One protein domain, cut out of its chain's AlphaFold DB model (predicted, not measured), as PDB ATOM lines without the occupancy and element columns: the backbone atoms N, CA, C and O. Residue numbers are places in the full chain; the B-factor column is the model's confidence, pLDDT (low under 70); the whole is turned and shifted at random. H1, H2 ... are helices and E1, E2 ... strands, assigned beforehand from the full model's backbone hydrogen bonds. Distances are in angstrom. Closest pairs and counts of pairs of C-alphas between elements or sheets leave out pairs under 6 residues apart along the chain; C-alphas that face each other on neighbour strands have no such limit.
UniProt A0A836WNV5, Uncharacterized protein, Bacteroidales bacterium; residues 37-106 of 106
ATOM      1  N   PRO A  37     220.959 197.712 215.459       87.50
ATOM      2  CA  PRO A  37     222.196 197.071 215.050       87.50
ATOM      3  C   PRO A  37     223.209 198.124 214.592       87.50
ATOM      4  O   PRO A  37     222.889 199.038 213.837       87.50
ATOM      5  N   TYR A  38     224.450 197.975 215.040       90.31
ATOM      6  CA  TYR A  38     225.553 198.858 214.684       90.31
ATOM      7  C   TYR A  38     226.839 198.046 214.582       90.31
ATOM      8  O   TYR A  38     226.984 197.000 215.220       90.31
ATOM      9  N   TYR A  39     227.793 198.532 213.792       91.06
ATOM     10  CA  TYR A  39     229.106 197.904 213.733       91.06
ATOM     11  C   TYR A  39     229.870 198.193 215.039       91.06
ATOM     12  O   TYR A  39     230.064 199.369 215.355       91.06
ATOM     13  N   PRO A  40     230.351 197.182 215.794       90.62
ATOM     14  CA  PRO A  40     230.910 197.397 217.135       90.62
ATOM     15  C   PRO A  40     232.085 198.383 217.200       90.62
ATOM     16  O   PRO A  40     232.282 199.051 218.211       90.62
ATOM     17  N   ALA A  41     232.865 198.492 216.119       92.31
ATOM     18  CA  ALA A  41     234.004 199.404 216.022       92.31
ATOM     19  C   ALA A  41     233.645 200.799 215.461       92.31
ATOM     20  O   ALA A  41     234.533 201.632 215.270       92.31
ATOM     21  N   GLY A  42     232.361 201.051 215.194       93.88
ATOM     22  CA  GLY A  42     231.828 202.293 214.641       93.88
ATOM     23  C   GLY A  42     231.899 202.387 213.113       93.88
ATOM     24  O   GLY A  42     232.685 201.702 212.453       93.88
ATOM     25  N   ASP A  43     231.093 203.284 212.550       92.25
ATOM     26  CA  ASP A  43     230.898 203.422 211.099       92.25
ATOM     27  C   ASP A  43     232.197 203.712 210.344       92.25
ATOM     28  O   ASP A  43     232.443 203.165 209.273       92.25
ATOM     29  N   GLN A  44     233.090 204.514 210.928       95.06
ATOM     30  CA  GLN A  44     234.377 204.827 210.308       95.06
ATOM     31  C   GLN A  44     235.218 203.564 210.071       95.06
ATOM     32  O   GLN A  44     235.855 203.436 209.027       95.06
ATOM     33  N   LYS A  45     235.206 202.620 211.019       94.75
ATOM     34  CA  LYS A  45     235.922 201.347 210.883       94.75
ATOM     35  C   LYS A  45     235.254 200.422 209.876       94.75
ATOM     36  O   LYS A  45     235.969 199.743 209.144       94.75
ATOM     37  N   LEU A  46     233.925 200.443 209.799       92.06
ATOM     38  CA  LEU A  46     233.189 199.735 208.757       92.06
ATOM     39  C   LEU A  46     233.583 200.247 207.363       92.06
ATOM     40  O   LEU A  46     233.869 199.452 206.473       92.06
ATOM     41  N   TYR A  47     233.673 201.566 207.180       91.88
ATOM     42  CA  TYR A  47     234.093 202.145 205.904       91.88
ATOM     43  C   TYR A  47     235.536 201.790 205.560       91.88
ATOM     44  O   TYR A  47     235.800 201.383 204.431       91.88
ATOM     45  N   SER A  48     236.465 201.887 206.518       93.69
ATOM     46  CA  SER A  48     237.857 201.474 206.295       93.69
ATOM     47  C   SER A  48     237.957 200.015 205.854       93.69
ATOM     48  O   SER A  48     238.656 199.730 204.895       93.69
ATOM     49  N   LEU A  49     237.199 199.110 206.474       92.00
ATOM     50  CA  LEU A  49     237.171 197.697 206.095       92.00
ATOM     51  C   LEU A  49     236.786 197.493 204.627       92.00
ATOM     52  O   LEU A  49     237.376 196.649 203.951       92.00
ATOM     53  N   VAL A  50     235.814 198.263 204.129       91.94
ATOM     54  CA  VAL A  50     235.422 198.218 202.717       91.94
ATOM     55  C   VAL A  50     236.532 198.800 201.841       91.94
ATOM     56  O   VAL A  50     236.946 198.152 200.883       91.94
ATOM     57  N   TYR A  51     237.055 199.982 202.180       90.50
ATOM     58  CA  TYR A  51     238.104 200.645 201.398       90.50
ATOM     59  C   TYR A  51     239.415 199.855 201.328       90.50
ATOM     60  O   TYR A  51     240.077 199.880 200.296       90.50
ATOM     61  N   ASP A  52     239.770 199.132 202.387       92.62
ATOM     62  CA  ASP A  52     240.999 198.339 202.452       92.62
ATOM     63  C   ASP A  52     240.912 197.062 201.598       92.62
ATOM     64  O   ASP A  52     241.936 196.501 201.205       92.62
ATOM     65  N   LYS A  53     239.693 196.581 201.321       91.50
ATOM     66  CA  LYS A  53     239.443 195.304 200.633       91.50
ATOM     67  C   LYS A  53     238.909 195.450 199.215       91.50
ATOM     68  O   LYS A  53     238.952 194.480 198.459       91.50
ATOM     69  N   ILE A  54     238.375 196.612 198.856       90.25
ATOM     70  CA  ILE A  54     237.814 196.841 197.527       90.25
ATOM     71  C   ILE A  54     238.928 196.827 196.471       90.25
ATOM     72  O   ILE A  54     239.967 197.470 196.614       90.25
ATOM     73  N   VAL A  55     238.715 196.082 195.391       88.56
ATOM     74  CA  VAL A  55     239.632 195.972 194.255       88.56
ATOM     75  C   VAL A  55     238.892 196.406 193.002       88.56
ATOM     76  O   VAL A  55     238.079 195.667 192.447       88.56
ATOM     77  N   PHE A  56     239.208 197.605 192.525       84.88
ATOM     78  CA  PHE A  56     238.592 198.134 191.319       84.88
ATOM     79  C   PHE A  56     238.997 197.322 190.075       84.88
ATOM     80  O   PHE A  56     240.175 196.976 189.921       84.88
ATOM     81  N   PRO A  57     238.051 197.038 189.163       85.06
ATOM     82  CA  PRO A  57     238.341 196.326 187.926       85.06
ATOM     83  C   PRO A  57     239.271 197.139 187.015       85.06
ATOM     84  O   PRO A  57     239.257 198.373 187.006       85.06
ATOM     85  N   ILE A  58     240.069 196.443 186.201       85.31
ATOM     86  CA  ILE A  58     240.962 197.082 185.228       85.31
ATOM     87  C   ILE A  58     240.103 197.686 184.109       85.31
ATOM     88  O   ILE A  58     239.494 196.961 183.325       85.31
ATOM     89  N   LYS A  59     240.065 199.019 184.019       83.00
ATOM     90  CA  LYS A  59     239.348 199.761 182.969       83.00
ATOM     91  C   LYS A  59     240.327 200.518 182.052       83.00
ATOM     92  O   LYS A  59     241.466 200.778 182.453       83.00
ATOM     93  N   PRO A  60     239.918 200.874 180.815       84.31
ATOM     94  CA  PRO A  60     240.731 201.686 179.913       84.31
ATOM     95  C   PRO A  60     241.180 203.008 180.548       84.31
ATOM     96  O   PRO A  60     240.489 203.594 181.384       84.31
ATOM     97  N   LYS A  61     242.348 203.509 180.131       81.50
ATOM     98  CA  LYS A  61     242.876 204.790 180.622       81.50
ATOM     99  C   LYS A  61     241.870 205.915 180.357       81.50
ATOM    100  O   LYS A  61     241.453 206.105 179.219       81.50
ATOM    101  N   GLY A  62     241.536 206.674 181.400       79.19
ATOM    102  CA  GLY A  62     240.595 207.797 181.334       79.19
ATOM    103  C   GLY A  62     239.175 207.476 181.807       79.19
ATOM    104  O   GLY A  62     238.374 208.396 181.946       79.19
ATOM    105  N   THR A  63     238.858 206.214 182.107       84.12
ATOM    106  CA  THR A  63     237.587 205.857 182.751       84.12
ATOM    107  C   THR A  63     237.631 206.230 184.235       84.12
ATOM    108  O   THR A  63     238.450 205.706 184.987       84.12
ATOM    109  N   LEU A  64     236.751 207.142 184.655       82.69
ATOM    110  CA  LEU A  64     236.553 207.503 186.058       82.69
ATOM    111  C   LEU A  64     235.378 206.708 186.619       82.69
ATOM    112  O   LEU A  64     234.265 206.811 186.109       82.69
ATOM    113  N   ILE A  65     235.627 205.949 187.682       82.06
ATOM    114  CA  ILE A  65     234.582 205.264 188.441       82.06
ATOM    115  C   ILE A  65     234.248 206.153 189.635       82.06
ATOM    116  O   ILE A  65     235.089 206.392 190.499       82.06
ATOM    117  N   ASN A  66     233.026 206.672 189.664       85.12
ATOM    118  CA  ASN A  66     232.495 207.418 190.795       85.12
ATOM    119  C   ASN A  66     231.022 207.062 190.955       85.12
ATOM    120  O   ASN A  66     230.280 206.996 189.977       85.12
ATOM    121  N   GLY A  67     230.600 206.868 192.191       87.69
ATOM    122  CA  GLY A  67     229.209 206.655 192.505       87.69
ATOM    123  C   GLY A  67     229.018 206.331 193.972       87.69
ATOM    124  O   GLY A  67     229.942 206.401 194.785       87.69
ATOM    125  N   LYS A  68     227.780 205.990 194.302       91.31
ATOM    126  CA  LYS A  68     227.357 205.661 195.653       91.31
ATOM    127  C   LYS A  68     226.700 204.293 195.627       91.31
ATOM    128  O   LYS A  68     225.740 204.104 194.886       91.31
ATOM    129  N   ILE A  69     227.193 203.397 196.476       92.25
ATOM    130  CA  ILE A  69     226.552 202.111 196.733       92.25
ATOM    131  C   ILE A  69     225.703 202.254 197.997       92.25
ATOM    132  O   ILE A  69     226.177 202.754 199.018       92.25
ATOM    133  N   VAL A  70     224.440 201.845 197.918       94.75
ATOM    134  CA  VAL A  70     223.522 201.764 199.059       94.75
ATOM    135  C   VAL A  70     223.118 200.309 199.223       94.75
ATOM    136  O   VAL A  70     222.508 199.729 198.326       94.75
ATOM    137  N   LEU A  71     223.463 199.735 200.372       93.50
ATOM    138  CA  LEU A  71     223.149 198.359 200.741       93.50
ATOM    139  C   LEU A  71     222.091 198.355 201.843       93.50
ATOM    140  O   LEU A  71     222.136 199.186 202.748       93.50
ATOM    141  N   SER A  72     221.182 197.392 201.771       94.00
ATOM    142  CA  SER A  72     220.288 197.006 202.860       94.00
ATOM    143  C   SER A  72     220.616 195.575 203.255       94.00
ATOM    144  O   SER A  72     220.844 194.744 202.382       94.00
ATOM    145  N   PHE A  73     220.658 195.284 204.548       93.69
ATOM    146  CA  PHE A  73     220.893 193.940 205.065       93.69
ATOM    147  C   PHE A  73     220.327 193.821 206.477       93.69
ATOM    148  O   PHE A  73     220.201 194.820 207.187       93.69
ATOM    149  N   ASP A  74     220.038 192.592 206.882       92.00
ATOM    150  CA  ASP A  74     219.553 192.270 208.217       92.00
ATOM    151  C   ASP A  74     220.698 191.717 209.066       92.00
ATOM    152  O   ASP A  74     221.480 190.884 208.605       92.00
ATOM    153  N   VAL A  75     220.778 192.162 210.321       90.69
ATOM    154  CA  VAL A  75     221.752 191.669 211.305       90.69
ATOM    155  C   VAL A  75     221.054 190.690 212.242       90.69
ATOM    156  O   VAL A  75     220.083 191.046 212.913       90.69
ATOM    157  N   LEU A  76     221.541 189.453 212.288       89.81
ATOM    158  CA  LEU A  76     221.013 188.395 213.143       89.81
ATOM    159  C   LEU A  76     221.621 188.445 214.561       89.81
ATOM    160  O   LEU A  76     222.643 189.098 214.781       89.81
ATOM    161  N   PRO A  77     221.020 187.754 215.557       87.44
ATOM    162  CA  PRO A  77     221.504 187.775 216.943       87.44
ATOM    163  C   PRO A  77     222.935 187.260 217.151       87.44
ATOM    164  O   PRO A  77     223.567 187.596 218.149       87.44
ATOM    165  N   ASP A  78     223.445 186.444 216.232       89.25
ATOM    166  CA  ASP A  78     224.820 185.932 216.217       89.25
ATOM    167  C   ASP A  78     225.809 186.876 215.509       89.25
ATOM    168  O   ASP A  78     226.972 186.529 215.338       89.25
ATOM    169  N   SER A  79     225.369 188.088 215.148       87.69
ATOM    170  CA  SER A  79     226.109 189.081 214.353       87.69
ATOM    171  C   SER A  79     226.335 188.698 212.889       87.69
ATOM    172  O   SER A  79     227.046 189.415 212.184       87.69
ATOM    173  N   SER A  80     225.706 187.622 212.408       90.31
ATOM    174  CA  SER A  80     225.716 187.301 210.984       90.31
ATOM    175  C   SER A  80     224.804 188.243 210.193       90.31
ATOM    176  O   SER A  80     223.838 188.807 210.718       90.31
ATOM    177  N   LEU A  81     225.126 188.437 208.915       92.75
ATOM    178  CA  LEU A  81     224.345 189.263 207.994       92.75
ATOM    179  C   LEU A  81     223.540 188.376 207.047       92.75
ATOM    180  O   LEU A  81     224.083 187.437 206.459       92.75
ATOM    181  N   THR A  82     222.270 188.717 206.847       92.94
ATOM    182  CA  THR A  82     221.373 188.068 205.883       92.94
ATOM    183  C   THR A  82     220.614 189.104 205.052       92.94
ATOM    184  O   THR A  82     220.715 190.304 205.303       92.94
ATOM    185  N   ASN A  83     219.882 188.654 204.028       94.06
ATOM    186  CA  ASN A  83     219.063 189.502 203.152       94.06
ATOM    187  C   ASN A  83     219.819 190.720 202.590       94.06
ATOM    188  O   ASN A  83     219.294 191.831 202.546       94.06
ATOM    189  N   ILE A  84     221.072 190.515 202.172       93.94
ATOM    190  CA  ILE A  84     221.899 191.585 201.610       93.94
ATOM    191  C   ILE A  84     221.362 191.956 200.223       93.94
ATOM    192  O   ILE A  84     221.345 191.132 199.309       93.94
ATOM    193  N   VAL A  85     220.942 193.208 200.065       93.94
ATOM    194  CA  VAL A  85     220.370 193.766 198.838       93.94
ATOM    195  C   VAL A  85     221.090 195.059 198.470       93.94
ATOM    196  O   VAL A  85     221.215 195.977 199.280       93.94
ATOM    197  N   VAL A  86     221.513 195.157 197.210       95.94
ATOM    198  CA  VAL A  86     222.016 196.400 196.617       95.94
ATOM    199  C   VAL A  86     220.818 197.251 196.197       95.94
ATOM    200  O   VAL A  86     220.158 196.961 195.204       95.94
ATOM    201  N   MET A  87     220.514 198.296 196.968       95.88
ATOM    202  CA  MET A  87     219.435 199.242 196.653       95.88
ATOM    203  C   MET A  87     219.842 200.228 195.559       95.88
ATOM    204  O   MET A  87     219.025 200.640 194.740       95.88
ATOM    205  N   GLN A  88     221.110 200.630 195.573       95.19
ATOM    206  CA  GLN A  88     221.708 201.493 194.568       95.19
ATOM    207  C   GLN A  88     223.139 201.024 194.340       95.19
ATOM    208  O   GLN A  88     223.895 200.893 195.299       95.19
ATOM    209  N   GLY A  89     223.478 200.762 193.084       92.62
ATOM    210  CA  GLY A  89     224.786 200.282 192.657       92.62
ATOM    211  C   GLY A  89     225.518 201.282 191.768       92.62
ATOM    212  O   GLY A  89     224.951 202.307 191.370       92.62
ATOM    213  N   ILE A  90     226.777 200.982 191.459       91.81
ATOM    214  CA  ILE A  90     227.595 201.725 190.488       91.81
ATOM    215  C   ILE A  90     227.758 200.889 189.219       91.81
ATOM    216  O   ILE A  90     227.350 201.305 188.138       91.81
ATOM    217  N   GLU A  91     228.355 199.710 189.370       90.56
ATOM    218  CA  GLU A  91     228.582 198.714 188.328       90.56
ATOM    219  C   GLU A  91     228.517 197.333 188.980       90.56
ATOM    220  O   GLU A  91     229.033 197.153 190.083       90.56
ATOM    221  N   GLU A  92     227.959 196.349 188.276       90.38
ATOM    222  CA  GLU A  92     227.691 195.012 188.821       90.38
ATOM    223  C   GLU A  92     228.930 194.351 189.451       90.38
ATOM    224  O   GLU A  92     228.847 193.836 190.563       90.38
ATOM    225  N   ASP A  93     230.096 194.438 188.799       90.88
ATOM    226  CA  ASP A  93     231.350 193.860 189.308       90.88
ATOM    227  C   ASP A  93     231.774 194.464 190.660       90.88
ATOM    228  O   ASP A  93     232.263 193.764 191.550       90.88
ATOM    229  N   ILE A  94     231.593 195.778 190.817       91.62
ATOM    230  CA  ILE A  94     231.965 196.512 192.030       91.62
ATOM    231  C   ILE A  94     230.938 196.232 193.120       91.62
ATOM    232  O   ILE A  94     231.305 195.940 194.256       91.62
ATOM    233  N   ASP A  95     229.656 196.271 192.767       93.69
ATOM    234  CA  ASP A  95     228.555 196.032 193.689       93.69
ATOM    235  C   ASP A  95     228.653 194.623 194.297       93.69
ATOM    236  O   ASP A  95     228.601 194.466 195.519       93.69
ATOM    237  N   GLN A  96     228.890 193.602 193.464       92.94
ATOM    238  CA  GLN A  96     229.090 192.223 193.917       92.94
ATOM    239  C   GLN A  96     230.332 192.078 194.793       92.94
ATOM    240  O   GLN A  96     230.305 191.372 195.802       92.94
ATOM    241  N   GLN A  97     231.429 192.754 194.450       92.81
ATOM    242  CA  GLN A  97     232.628 192.719 195.275       92.81
ATOM    243  C   GLN A  97     232.385 193.327 196.659       92.81
ATOM    244  O   GLN A  97     232.830 192.755 197.655       92.81
ATOM    245  N   VAL A  98     231.660 194.445 196.743       93.38
ATOM    246  CA  VAL A  98     231.295 195.027 198.038       93.38
ATOM    247  C   VAL A  98     230.419 194.056 198.826       93.38
ATOM    248  O   VAL A  98     230.728 193.793 199.983       93.38
ATOM    249  N   VAL A  99     229.400 193.443 198.215       93.81
ATOM    250  CA  VAL A  99     228.578 192.409 198.879       93.81
ATOM    251  C   VAL A  99     229.446 191.267 199.422       93.81
ATOM    252  O   VAL A  99     229.295 190.864 200.575       93.81
ATOM    253  N   ASN A 100     230.419 190.799 198.639       93.12
ATOM    254  CA  ASN A 100     231.342 189.747 199.058       93.12
ATOM    255  C   ASN A 100     232.178 190.155 200.279       93.12
ATOM    256  O   ASN A 100     232.372 189.340 201.178       93.12
ATOM    257  N   ILE A 101     232.637 191.407 200.365       93.38
ATOM    258  CA  ILE A 101     233.388 191.901 201.531       93.38
ATOM    259  C   ILE A 101     232.564 191.764 202.821       93.38
ATOM    260  O   ILE A 101     233.117 191.365 203.846       93.38
ATOM    261  N   PHE A 102     231.257 192.038 202.771       90.31
ATOM    262  CA  PHE A 102     230.361 191.889 203.923       90.31
ATOM    263  C   PHE A 102     230.094 190.420 204.285       90.31
ATOM    264  O   PHE A 102     229.950 190.105 205.462       90.31
ATOM    265  N   ILE A 103     230.065 189.511 203.306       87.00
ATOM    266  CA  ILE A 103     229.859 188.071 203.546       87.00
ATOM    267  C   ILE A 103     231.121 187.412 204.120       87.00
ATOM    268  O   ILE A 103     231.038 186.631 205.061       87.00
ATOM    269  N   PHE A 104     232.301 187.726 203.579       81.69
ATOM    270  CA  PHE A 104     233.565 187.091 203.977       81.69
ATOM    271  C   PHE A 104     234.182 187.664 205.259       81.69
ATOM    272  O   PHE A 104     235.193 187.144 205.726       81.69
ATOM    273  N   ASN A 105     233.636 188.756 205.795       70.50
ATOM    274  CA  ASN A 105     234.133 189.403 207.010       70.50
ATOM    275  C   ASN A 105     233.176 189.252 208.207       70.50
ATOM    276  O   ASN A 105     233.232 190.061 209.136       70.50
ATOM    277  N   GLN A 106     232.290 188.260 208.166       59.94
ATOM    278  CA  GLN A 106     231.552 187.821 209.350       59.94
ATOM    279  C   GLN A 106     232.460 187.027 210.293       59.94
ATOM    280  O   GLN A 106     233.363 186.320 209.785       59.94
TER     281      GLN A 106
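Overview. This is residues 37 to 106 of the 106 residues of an uncharacterized protein of Bacteroidales bacterium (UniProt A0A836WNV5). What is the main picture? A hairpin of two strands, E1 and E2, has H2 folded back over it, and H1 lies off to one side, its line steeply tilted to that of H2, with the hairpin, H2 and H1 at the corners of a triangle. At one end a loop, residues 58 to 64, sticks out and extends the long axis. What is it made of? The printed part has 70 residues with named elements in the order H1, E1, E2, H2; the sheet, order E1 - E2, is antiparallel and the class is mixed, helices and strands. How large is it? It is only just compact, close to loose, with a radius of gyration of the C-alphas of 13.3 A and spans of 45 by 22 by 18 A.

Along the chain. Where does the first helix lie? H1, residues 43 to 53, begins with C-alpha 43 at (230.898, 203.422, 211.099) and is 15.8 A long. Where are the strands? E1, residues 70 to 75, measures 16.0 A, and E2, residues 81 to 88, 18.4 A. Where does the last element end? H2, residues 92 to 104, is 18.1 A long and ends with C-alpha 104 at (233.565, 187.091, 203.977).

Arrangement. How do H1 and H2 stand? They only just touch, with 3 pairs of C-alphas within 8 A, through residues 98 to 101 of H2 alone; the closest C-alphas, of Val 50 and Ile 101, are 6.7 A apart. They run opposite ways at a steep tilt of 66 degrees. How do the strands pair? The hairpin E1 and E2 is antiparallel at 165 degrees, with N 72 and O 85 at 2.9 A and N 85 and O 72 at 2.8 A, within hydrogen-bond range. What is beside them? The closest C-alphas of E2 and H2, of Val 86 and Asp 95, are 7.2 A apart; E1 and H2 are near each other, with 6 pairs within 10 A, and H1 and E2 are apart. Are the helix backbones in range? Every O i to N i+4 pair is within hydrogen-bond range in H2, and 6 of 7 in H1.

Size, cuts and confidence. How far does it reach? The two C-alphas farthest apart, of Lys 61 and Pro 77, are 45.4 A apart. Which links are long? H1 to E1 is a long link of 16 residues, of which 58 to 64 stand free; E1 to E2 and E2 to H2 are tight. Is it cut, or low in confidence? The printed part has no cut; its mean pLDDT is 89.7, and residue 106, the chain's last, is under 70.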